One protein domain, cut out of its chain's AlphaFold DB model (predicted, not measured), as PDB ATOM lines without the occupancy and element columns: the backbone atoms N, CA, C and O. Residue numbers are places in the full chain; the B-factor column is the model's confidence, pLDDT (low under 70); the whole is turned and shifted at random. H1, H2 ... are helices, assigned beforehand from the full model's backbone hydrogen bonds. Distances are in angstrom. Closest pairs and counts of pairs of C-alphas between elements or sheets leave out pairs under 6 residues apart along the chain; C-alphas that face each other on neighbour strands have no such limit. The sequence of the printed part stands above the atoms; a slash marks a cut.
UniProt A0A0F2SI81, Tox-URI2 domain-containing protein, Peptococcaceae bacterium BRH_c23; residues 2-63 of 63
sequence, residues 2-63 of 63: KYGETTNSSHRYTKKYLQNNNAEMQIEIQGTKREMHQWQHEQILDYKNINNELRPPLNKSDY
ATOM      1  N   LYS A   2       6.888  83.158 -72.891       89.31
ATOM      2  CA  LYS A   2       7.007  84.430 -72.160       89.31
ATOM      3  C   LYS A   2       8.134  85.283 -72.746       89.31
ATOM      4  O   LYS A   2       9.232  84.755 -72.870       89.31
ATOM      5  N   TYR A   3       7.904  86.582 -72.926       90.44
ATOM      6  CA  TYR A   3       8.978  87.571 -73.095       90.44
ATOM      7  C   TYR A   3       9.225  88.320 -71.783       90.44
ATOM      8  O   TYR A   3       8.274  88.655 -71.065       90.44
ATOM      9  N   GLY A   4      10.491  88.556 -71.434       87.62
ATOM     10  CA  GLY A   4      10.841  89.301 -70.227       87.62
ATOM     11  C   GLY A   4      12.330  89.578 -70.056       87.62
ATOM     12  O   GLY A   4      13.161  88.736 -70.378       87.62
ATOM     13  N   GLU A   5      12.657  90.727 -69.469       89.12
ATOM     14  CA  GLU A   5      14.038  91.127 -69.158       89.12
ATOM     15  C   GLU A   5      14.539  90.507 -67.858       89.12
ATOM     16  O   GLU A   5      13.747  90.360 -66.926       89.12
ATOM     17  N   THR A   6      15.831  90.179 -67.748       87.94
ATOM     18  CA  THR A   6      16.453  89.850 -66.459       87.94
ATOM     19  C   THR A   6      17.934  90.190 -66.398       87.94
ATOM     20  O   THR A   6      18.667  89.971 -67.353       87.94
ATOM     21  N   THR A   7      18.406  90.579 -65.213       87.25
ATOM     22  CA  THR A   7      19.844  90.706 -64.912       87.25
ATOM     23  C   THR A   7      20.505  89.406 -64.437       87.25
ATOM     24  O   THR A   7      21.726  89.339 -64.356       87.25
ATOM     25  N   ASN A   8      19.729  88.364 -64.113       85.19
ATOM     26  CA  ASN A   8      20.231  87.081 -63.614       85.19
ATOM     27  C   ASN A   8      19.489  85.921 -64.291       85.19
ATOM     28  O   ASN A   8      18.650  85.243 -63.690       85.19
ATOM     29  N   SER A   9      19.772  85.728 -65.579       82.06
ATOM     30  CA  SER A   9      19.118  84.717 -66.415       82.06
ATOM     31  C   SER A   9      19.316  83.305 -65.872       82.06
ATOM     32  O   SER A   9      18.350  82.558 -65.755       82.06
ATOM     33  N   SER A  10      20.518  82.963 -65.410       78.88
ATOM     34  CA  SER A  10      20.825  81.610 -64.933       78.88
ATOM     35  C   SER A  10      20.053  81.183 -63.677       78.88
ATOM     36  O   SER A  10      19.928  79.984 -63.432       78.88
ATOM     37  N   HIS A  11      19.541  82.128 -62.878       82.75
ATOM     38  CA  HIS A  11      18.827  81.827 -61.627       82.75
ATOM     39  C   HIS A  11      17.345  82.206 -61.638       82.75
ATOM     40  O   HIS A  11      16.629  81.855 -60.701       82.75
ATOM     41  N   ARG A  12      16.854  82.907 -62.669       87.50
ATOM     42  CA  ARG A  12      15.453  83.351 -62.720       87.50
ATOM     43  C   ARG A  12      14.465  82.182 -62.684       87.50
ATOM     44  O   ARG A  12      13.435  82.282 -62.021       87.50
ATOM     45  N   TYR A  13      14.779  81.092 -63.377       89.19
ATOM     46  CA  TYR A  13      14.023  79.846 -63.302       89.19
ATOM     47  C   TYR A  13      14.958  78.699 -62.952       89.19
ATOM     48  O   TYR A  13      16.032  78.549 -63.530       89.19
ATOM     49  N   THR A  14      14.542  77.861 -62.005       90.31
ATOM     50  CA  THR A  14      15.293  76.650 -61.682       90.31
ATOM     51  C   THR A  14      15.191  75.652 -62.834       90.31
ATOM     52  O   THR A  14      14.163  75.566 -63.511       90.31
ATOM     53  N   LYS A  15      16.228  74.827 -63.018       89.50
ATOM     54  CA  LYS A  15      16.217  73.744 -64.018       89.50
ATOM     55  C   LYS A  15      14.991  72.834 -63.867       89.50
ATOM     56  O   LYS A  15      14.356  72.500 -64.859       89.50
ATOM     57  N   LYS A  16      14.608  72.512 -62.623       92.56
ATOM     58  CA  LYS A  16      13.410  71.715 -62.314       92.56
ATOM     59  C   LYS A  16      12.124  72.381 -62.807       92.56
ATOM     60  O   LYS A  16      11.264  71.699 -63.349       92.56
ATOM     61  N   TYR A  17      11.981  73.697 -62.636       91.56
ATOM     62  CA  TYR A  17      10.807  74.419 -63.131       91.56
ATOM     63  C   TYR A  17      10.715  74.352 -64.659       91.56
ATOM     64  O   TYR A  17       9.653  74.035 -65.188       91.56
ATOM     65  N   LEU A  18      11.827  74.603 -65.353       90.44
ATOM     66  CA  LEU A  18      11.896  74.555 -66.815       90.44
ATOM     67  C   LEU A  18      11.562  73.153 -67.352       90.44
ATOM     68  O   LEU A  18      10.685  73.020 -68.199       90.44
ATOM     69  N   GLN A  19      12.156  72.106 -66.772       92.19
ATOM     70  CA  GLN A  19      11.872  70.711 -67.131       92.19
ATOM     71  C   GLN A  19      10.406  70.329 -66.896       92.19
ATOM     72  O   GLN A  19       9.766  69.779 -67.787       92.19
ATOM     73  N   ASN A  20       9.846  70.668 -65.731       93.94
ATOM     74  CA  ASN A  20       8.454  70.349 -65.402       93.94
ATOM     75  C   ASN A  20       7.441  71.036 -66.330       93.94
ATOM     76  O   ASN A  20       6.331  70.537 -66.490       93.94
ATOM     77  N   ASN A  21       7.802  72.183 -66.908       89.25
ATOM     78  CA  ASN A  21       6.948  72.933 -67.828       89.25
ATOM     79  C   ASN A  21       7.321  72.706 -69.304       89.25
ATOM     80  O   ASN A  21       6.788  73.410 -70.158       89.25
ATOM     81  N   ASN A  22       8.232  71.766 -69.600       91.19
ATOM     82  CA  ASN A  22       8.797  71.538 -70.935       91.19
ATOM     83  C   ASN A  22       9.199  72.854 -71.634       91.19
ATOM     84  O   ASN A  22       8.836  73.117 -72.780       91.19
ATOM     85  N   ALA A  23       9.874  73.725 -70.886       89.38
ATOM     86  CA  ALA A  23      10.234  75.068 -71.308       89.38
ATOM     87  C   ALA A  23      11.752  75.246 -71.309       89.38
ATOM     88  O   ALA A  23      12.460  74.683 -70.474       89.38
ATOM     89  N   GLU A  24      12.239  76.099 -72.201       90.75
ATOM     90  CA  GLU A  24      13.633  76.523 -72.266       90.75
ATOM     91  C   GLU A  24      13.710  78.036 -72.046       90.75
ATOM     92  O   GLU A  24      12.833  78.783 -72.483       90.75
ATOM     93  N   MET A  25      14.742  78.494 -71.333       89.31
ATOM     94  CA  MET A  25      15.061  79.916 -71.244       89.31
ATOM     95  C   MET A  25      16.167  80.234 -72.244       89.31
ATOM     96  O   MET A  25      17.251  79.663 -72.154       89.31
ATOM     97  N   GLN A  26      15.909  81.193 -73.128       91.44
ATOM     98  CA  GLN A  26      16.872  81.677 -74.111       91.44
ATOM     99  C   GLN A  26      17.142  83.170 -73.895       91.44
ATOM    100  O   GLN A  26      16.257  83.917 -73.474       91.44
ATOM    101  N   ILE A  27      18.388  83.585 -74.125       91.62
ATOM    102  CA  ILE A  27      18.803  84.990 -74.067       91.62
ATOM    103  C   ILE A  27      18.847  85.492 -75.506       91.62
ATOM    104  O   ILE A  27      19.737  85.103 -76.254       91.62
ATOM    105  N   GLU A  28      17.885  86.329 -75.885       92.38
ATOM    106  CA  GLU A  28      17.784  86.845 -77.255       92.38
ATOM    107  C   GLU A  28      18.651  88.091 -77.460       92.38
ATOM    108  O   GLU A  28      19.425  88.162 -78.410       92.38
ATOM    109  N   ILE A  29      18.565  89.055 -76.537       93.06
ATOM    110  CA  ILE A  29      19.319  90.312 -76.596       93.06
ATOM    111  C   ILE A  29      19.815  90.749 -75.212       93.06
ATOM    112  O   ILE A  29      19.379  90.234 -74.180       93.06
ATOM    113  N   GLN A  30      20.741  91.710 -75.191       93.19
ATOM    114  CA  GLN A  30      21.268  92.339 -73.979       93.19
ATOM    115  C   GLN A  30      21.319  93.855 -74.166       93.19
ATOM    116  O   GLN A  30      21.584  94.340 -75.263       93.19
ATOM    117  N   GLY A  31      21.092  94.605 -73.091       92.69
ATOM    118  CA  GLY A  31      21.131  96.062 -73.112       92.69
ATOM    119  C   GLY A  31      20.741  96.660 -71.768       92.69
ATOM    120  O   GLY A  31      20.684  95.976 -70.744       92.69
ATOM    121  N   THR A  32      20.464  97.958 -71.764       94.00
ATOM    122  CA  THR A  32      19.966  98.657 -70.581       94.00
ATOM    123  C   THR A  32      18.572  98.169 -70.200       94.00
ATOM    124  O   THR A  32      17.796  97.704 -71.035       94.00
ATOM    125  N   LYS A  33      18.194  98.357 -68.931       90.25
ATOM    126  CA  LYS A  33      16.854  97.994 -68.452       90.25
ATOM    127  C   LYS A  33      15.739  98.610 -69.308       90.25
ATOM    128  O   LYS A  33      14.754  97.942 -69.595       90.25
ATOM    129  N   ARG A  34      15.909  99.864 -69.743       92.88
ATOM    130  CA  ARG A  34      14.935 100.562 -70.593       92.88
ATOM    131  C   ARG A  34      14.791  99.890 -71.959       92.88
ATOM    132  O   ARG A  34      13.670  99.672 -72.396       92.88
ATOM    133  N   GLU A  35      15.904  99.556 -72.604       93.94
ATOM    134  CA  GLU A  35      15.897  98.878 -73.908       93.94
ATOM    135  C   GLU A  35      15.264  97.492 -73.809       93.94
ATOM    136  O   GLU A  35      14.450  97.136 -74.650       93.94
ATOM    137  N   MET A  36      15.564  96.733 -72.750       94.12
ATOM    138  CA  MET A  36      14.963  95.410 -72.565       94.12
ATOM    139  C   MET A  36      13.459  95.485 -72.275       94.12
ATOM    140  O   MET A  36      12.710  94.635 -72.749       94.12
ATOM    141  N   HIS A  37      13.001  96.503 -71.534       90.94
ATOM    142  CA  HIS A  37      11.569  96.766 -71.345       90.94
ATOM    143  C   HIS A  37      10.874  97.106 -72.671       90.94
ATOM    144  O   HIS A  37       9.812  96.555 -72.951       90.94
ATOM    145  N   GLN A  38      11.477  97.979 -73.486       93.25
ATOM    146  CA  GLN A  38      10.948  98.337 -74.804       93.25
ATOM    147  C   GLN A  38      10.870  97.109 -75.719       93.25
ATOM    148  O   GLN A  38       9.820  96.824 -76.284       93.25
ATOM    149  N   TRP A  39      11.949  96.329 -75.786       93.69
ATOM    150  CA  TRP A  39      11.992  95.107 -76.581       93.69
ATOM    151  C   TRP A  39      10.957  94.076 -76.119       93.69
ATOM    152  O   TRP A  39      10.239  93.508 -76.937       93.69
ATOM    153  N   GLN A  40      10.816  93.861 -74.805       92.94
ATOM    154  CA  GLN A  40       9.789  92.969 -74.264       92.94
ATOM    155  C   GLN A  40       8.386  93.404 -74.711       92.94
ATOM    156  O   GLN A  40       7.572  92.550 -75.064       92.94
ATOM    157  N   HIS A  41       8.095  94.705 -74.661       92.88
ATOM    158  CA  HIS A  41       6.811  95.254 -75.087       92.88
ATOM    159  C   HIS A  41       6.555  94.995 -76.578       92.88
ATOM    160  O   HIS A  41       5.510  94.449 -76.928       92.88
ATOM    161  N   GLU A  42       7.532  95.297 -77.435       94.00
ATOM    162  CA  GLU A  42       7.461  95.057 -78.882       94.00
ATOM    163  C   GLU A  42       7.200  93.581 -79.201       94.00
ATOM    164  O   GLU A  42       6.264  93.270 -79.929       94.00
ATOM    165  N   GLN A  43       7.921  92.656 -78.561       93.88
ATOM    166  CA  GLN A  43       7.718  91.221 -78.780       93.88
ATOM    167  C   GLN A  43       6.332  90.727 -78.346       93.88
ATOM    168  O   GLN A  43       5.747  89.849 -78.984       93.88
ATOM    169  N   ILE A  44       5.769  91.278 -77.264       92.06
ATOM    170  CA  ILE A  44       4.399  90.943 -76.851       92.06
ATOM    171  C   ILE A  44       3.390  91.459 -77.882       92.06
ATOM    172  O   ILE A  44       2.447  90.734 -78.203       92.06
ATOM    173  N   LEU A  45       3.575  92.673 -78.408       92.75
ATOM    174  CA  LEU A  45       2.708  93.231 -79.448       92.75
ATOM    175  C   LEU A  45       2.792  92.435 -80.753       92.75
ATOM    176  O   LEU A  45       1.750  92.083 -81.307       92.75
ATOM    177  N   ASP A  46       3.999  92.085 -81.193       93.25
ATOM    178  CA  ASP A  46       4.218  91.264 -82.384       93.25
ATOM    179  C   ASP A  46       3.541  89.902 -82.233       93.25
ATOM    180  O   ASP A  46       2.784  89.479 -83.110       93.25
ATOM    181  N   TYR A  47       3.720  89.250 -81.077       92.69
ATOM    182  CA  TYR A  47       3.054  87.989 -80.767       92.69
ATOM    183  C   TYR A  47       1.527  88.123 -80.807       92.69
ATOM    184  O   TYR A  47       0.853  87.249 -81.349       92.69
ATOM    185  N   LYS A  48       0.966  89.202 -80.248       91.94
ATOM    186  CA  LYS A  48      -0.480  89.460 -80.284       91.94
ATOM    187  C   LYS A  48      -0.979  89.621 -81.715       91.94
ATOM    188  O   LYS A  48      -2.006  89.040 -82.055       91.94
ATOM    189  N   ASN A  49      -0.254  90.363 -82.548       92.94
ATOM    190  CA  ASN A  49      -0.634  90.614 -83.936       92.94
ATOM    191  C   ASN A  49      -0.763  89.308 -84.741       92.94
ATOM    192  O   ASN A  49      -1.695  89.141 -85.521       92.94
ATOM    193  N   ILE A  50       0.122  88.338 -84.492       92.75
ATOM    194  CA  ILE A  50       0.087  87.037 -85.178       92.75
ATOM    195  C   ILE A  50      -0.859  86.010 -84.523       92.75
ATOM    196  O   ILE A  50      -1.249  85.047 -85.177       92.75
ATOM    197  N   ASN A  51      -1.233  86.186 -83.246       90.19
ATOM    198  CA  ASN A  51      -2.022  85.218 -82.465       90.19
ATOM    199  C   ASN A  51      -3.432  85.724 -82.104       90.19
ATOM    200  O   ASN A  51      -3.912  85.470 -81.000       90.19
ATOM    201  N   ASN A  52      -4.121  86.414 -83.017       89.12
ATOM    202  CA  ASN A  52      -5.494  86.904 -82.802       89.12
ATOM    203  C   ASN A  52      -5.633  87.776 -81.540       89.12
ATOM    204  O   ASN A  52      -6.528  87.569 -80.722       89.12
ATOM    205  N   GLU A  53      -4.702  88.708 -81.346       86.88
ATOM    206  CA  GLU A  53      -4.631  89.616 -80.194       86.88
ATOM    207  C   GLU A  53      -4.384  88.930 -78.836       86.88
ATOM    208  O   GLU A  53      -4.372  89.588 -77.791       86.88
ATOM    209  N   LEU A  54      -4.114  87.620 -78.827       89.06
ATOM    210  CA  LEU A  54      -3.769  86.883 -77.618       89.06
ATOM    211  C   LEU A  54      -2.300  87.088 -77.266       89.06
ATOM    212  O   LEU A  54      -1.395  86.880 -78.068       89.06
ATOM    213  N   ARG A  55      -2.063  87.457 -76.012       88.88
ATOM    214  CA  ARG A  55      -0.723  87.594 -75.437       88.88
ATOM    215  C   ARG A  55      -0.036  86.237 -75.241       88.88
ATOM    216  O   ARG A  55      -0.721  85.215 -75.114       88.88
ATOM    217  N   PRO A  56       1.303  86.212 -75.100       89.50
ATOM    218  CA  PRO A  56       1.994  85.003 -74.682       89.50
ATOM    219  C   PRO A  56       1.409  84.476 -73.357       89.50
ATOM    220  O   PRO A  56       1.198  85.269 -72.434       89.50
ATOM    221  N   PRO A  57       1.181  83.156 -73.205       87.88
ATOM    222  CA  PRO A  57       0.401  82.595 -72.092       87.88
ATOM    223  C   PRO A  57       0.877  82.966 -70.680       87.88
ATOM    224  O   PRO A  57       0.101  82.934 -69.729       87.88
ATOM    225  N   LEU A  58       2.162  83.287 -70.523       86.25
ATOM    226  CA  LEU A  58       2.779  83.591 -69.230       86.25
ATOM    227  C   LEU A  58       3.011  85.096 -69.002       86.25
ATOM    228  O   LEU A  58       3.478  85.484 -67.924       86.25
ATOM    229  N   ASN A  59       2.697  85.952 -69.979       88.12
ATOM    230  CA  ASN A  59       2.694  87.402 -69.812       88.12
ATOM    231  C   ASN A  59       1.340  87.838 -69.223       88.12
ATOM    232  O   ASN A  59       0.282  87.579 -69.788       88.12
ATOM    233  N   LYS A  60       1.368  88.477 -68.045       83.19
ATOM    234  CA  LYS A  60       0.158  88.948 -67.333       83.19
ATOM    235  C   LYS A  60      -0.281  90.356 -67.735       83.19
ATOM    236  O   LYS A  60      -1.395  90.758 -67.406       83.19
ATOM    237  N   SER A  61       0.600  91.079 -68.407       80.94
ATOM    238  CA  SER A  61       0.436  92.446 -68.882       80.94
ATOM    239  C   SER A  61       1.150  92.563 -70.223       80.94
ATOM    240  O   SER A  61       2.077  91.788 -70.497       80.94
ATOM    241  N   ASP A  62       0.720  93.539 -71.011       74.00
ATOM    242  CA  ASP A  62       1.361  93.926 -72.266       74.00
ATOM    243  C   ASP A  62       2.466  94.976 -72.023       74.00
ATOM    244  O   ASP A  62       3.140  95.388 -72.961       74.00
ATOM    245  N   TYR A  63       2.648  95.385 -70.758       61.78
ATOM    246  CA  TYR A  63       3.580  96.400 -70.263       61.78
ATOM    247  C   TYR A  63       4.132  96.015 -68.882       61.78
ATOM    248  O   TYR A  63       3.303  95.674 -67.998       61.78
TER     249      TYR A  63
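AT A GLANCE: This is residues 2 to 63 of the 63 residues of the protein "Tox-URI2 domain-containing protein" of Peptococcaceae bacterium BRH_c23 (UniProt A0A0F2SI81). One long helix, H3, makes one side of an open frame, and two short helices, H1 and H2, lie across from it, with loops running between the two sides. After H3 the last stretch, residues 51 to 63, folds back along the long helix, while residues 16 to 22 at the H2 side stick out. The printed part has 62 residues with three named helices, in the order H1, H2, H3, and no named strand. The class is all helix, though under half of the residues, 28 of 62, are in named elements. The whole is only just compact, close to loose, with a radius of gyration of the C-alphas of 12.4 A and spans of 32 by 28 by 17 A.

IN THESE COORDINATES: Start at Lys 2 and go along to C-alpha 9 at (19.118, 84.717, -66.415), where H1, residues 9 to 12, begins. Next comes H2, residues 15 to 20. Then find C-alpha 33 at (16.854, 97.994, -68.452); from there H3, residues 33 to 50, runs 26.1 A to C-alpha 50 at (0.087, 87.037, -85.178).

HOW THE PARTS SIT: Look between the helices and you find that H1 and H2 are apart, H2 and H3 are apart, and H1 and H3 are apart. In H2 and H3 every O i to N i+4 pair is within hydrogen-bond range; H1, with four residues, is too short for such a pair, and its one O i to N i+3 pair is within range.

THE WHOLE: The C-alphas of His 11 and Asn 52 are the two farthest apart, at 32.6 A. The printed part has no cut. The link from H1 to H2 is tight, with 2 residues, and that from H2 to H3 is long, residues 21 to 32. In the B-factor column the mean pLDDT of the printed part is 89.4; residue 63, the chain's last, is the one under 70.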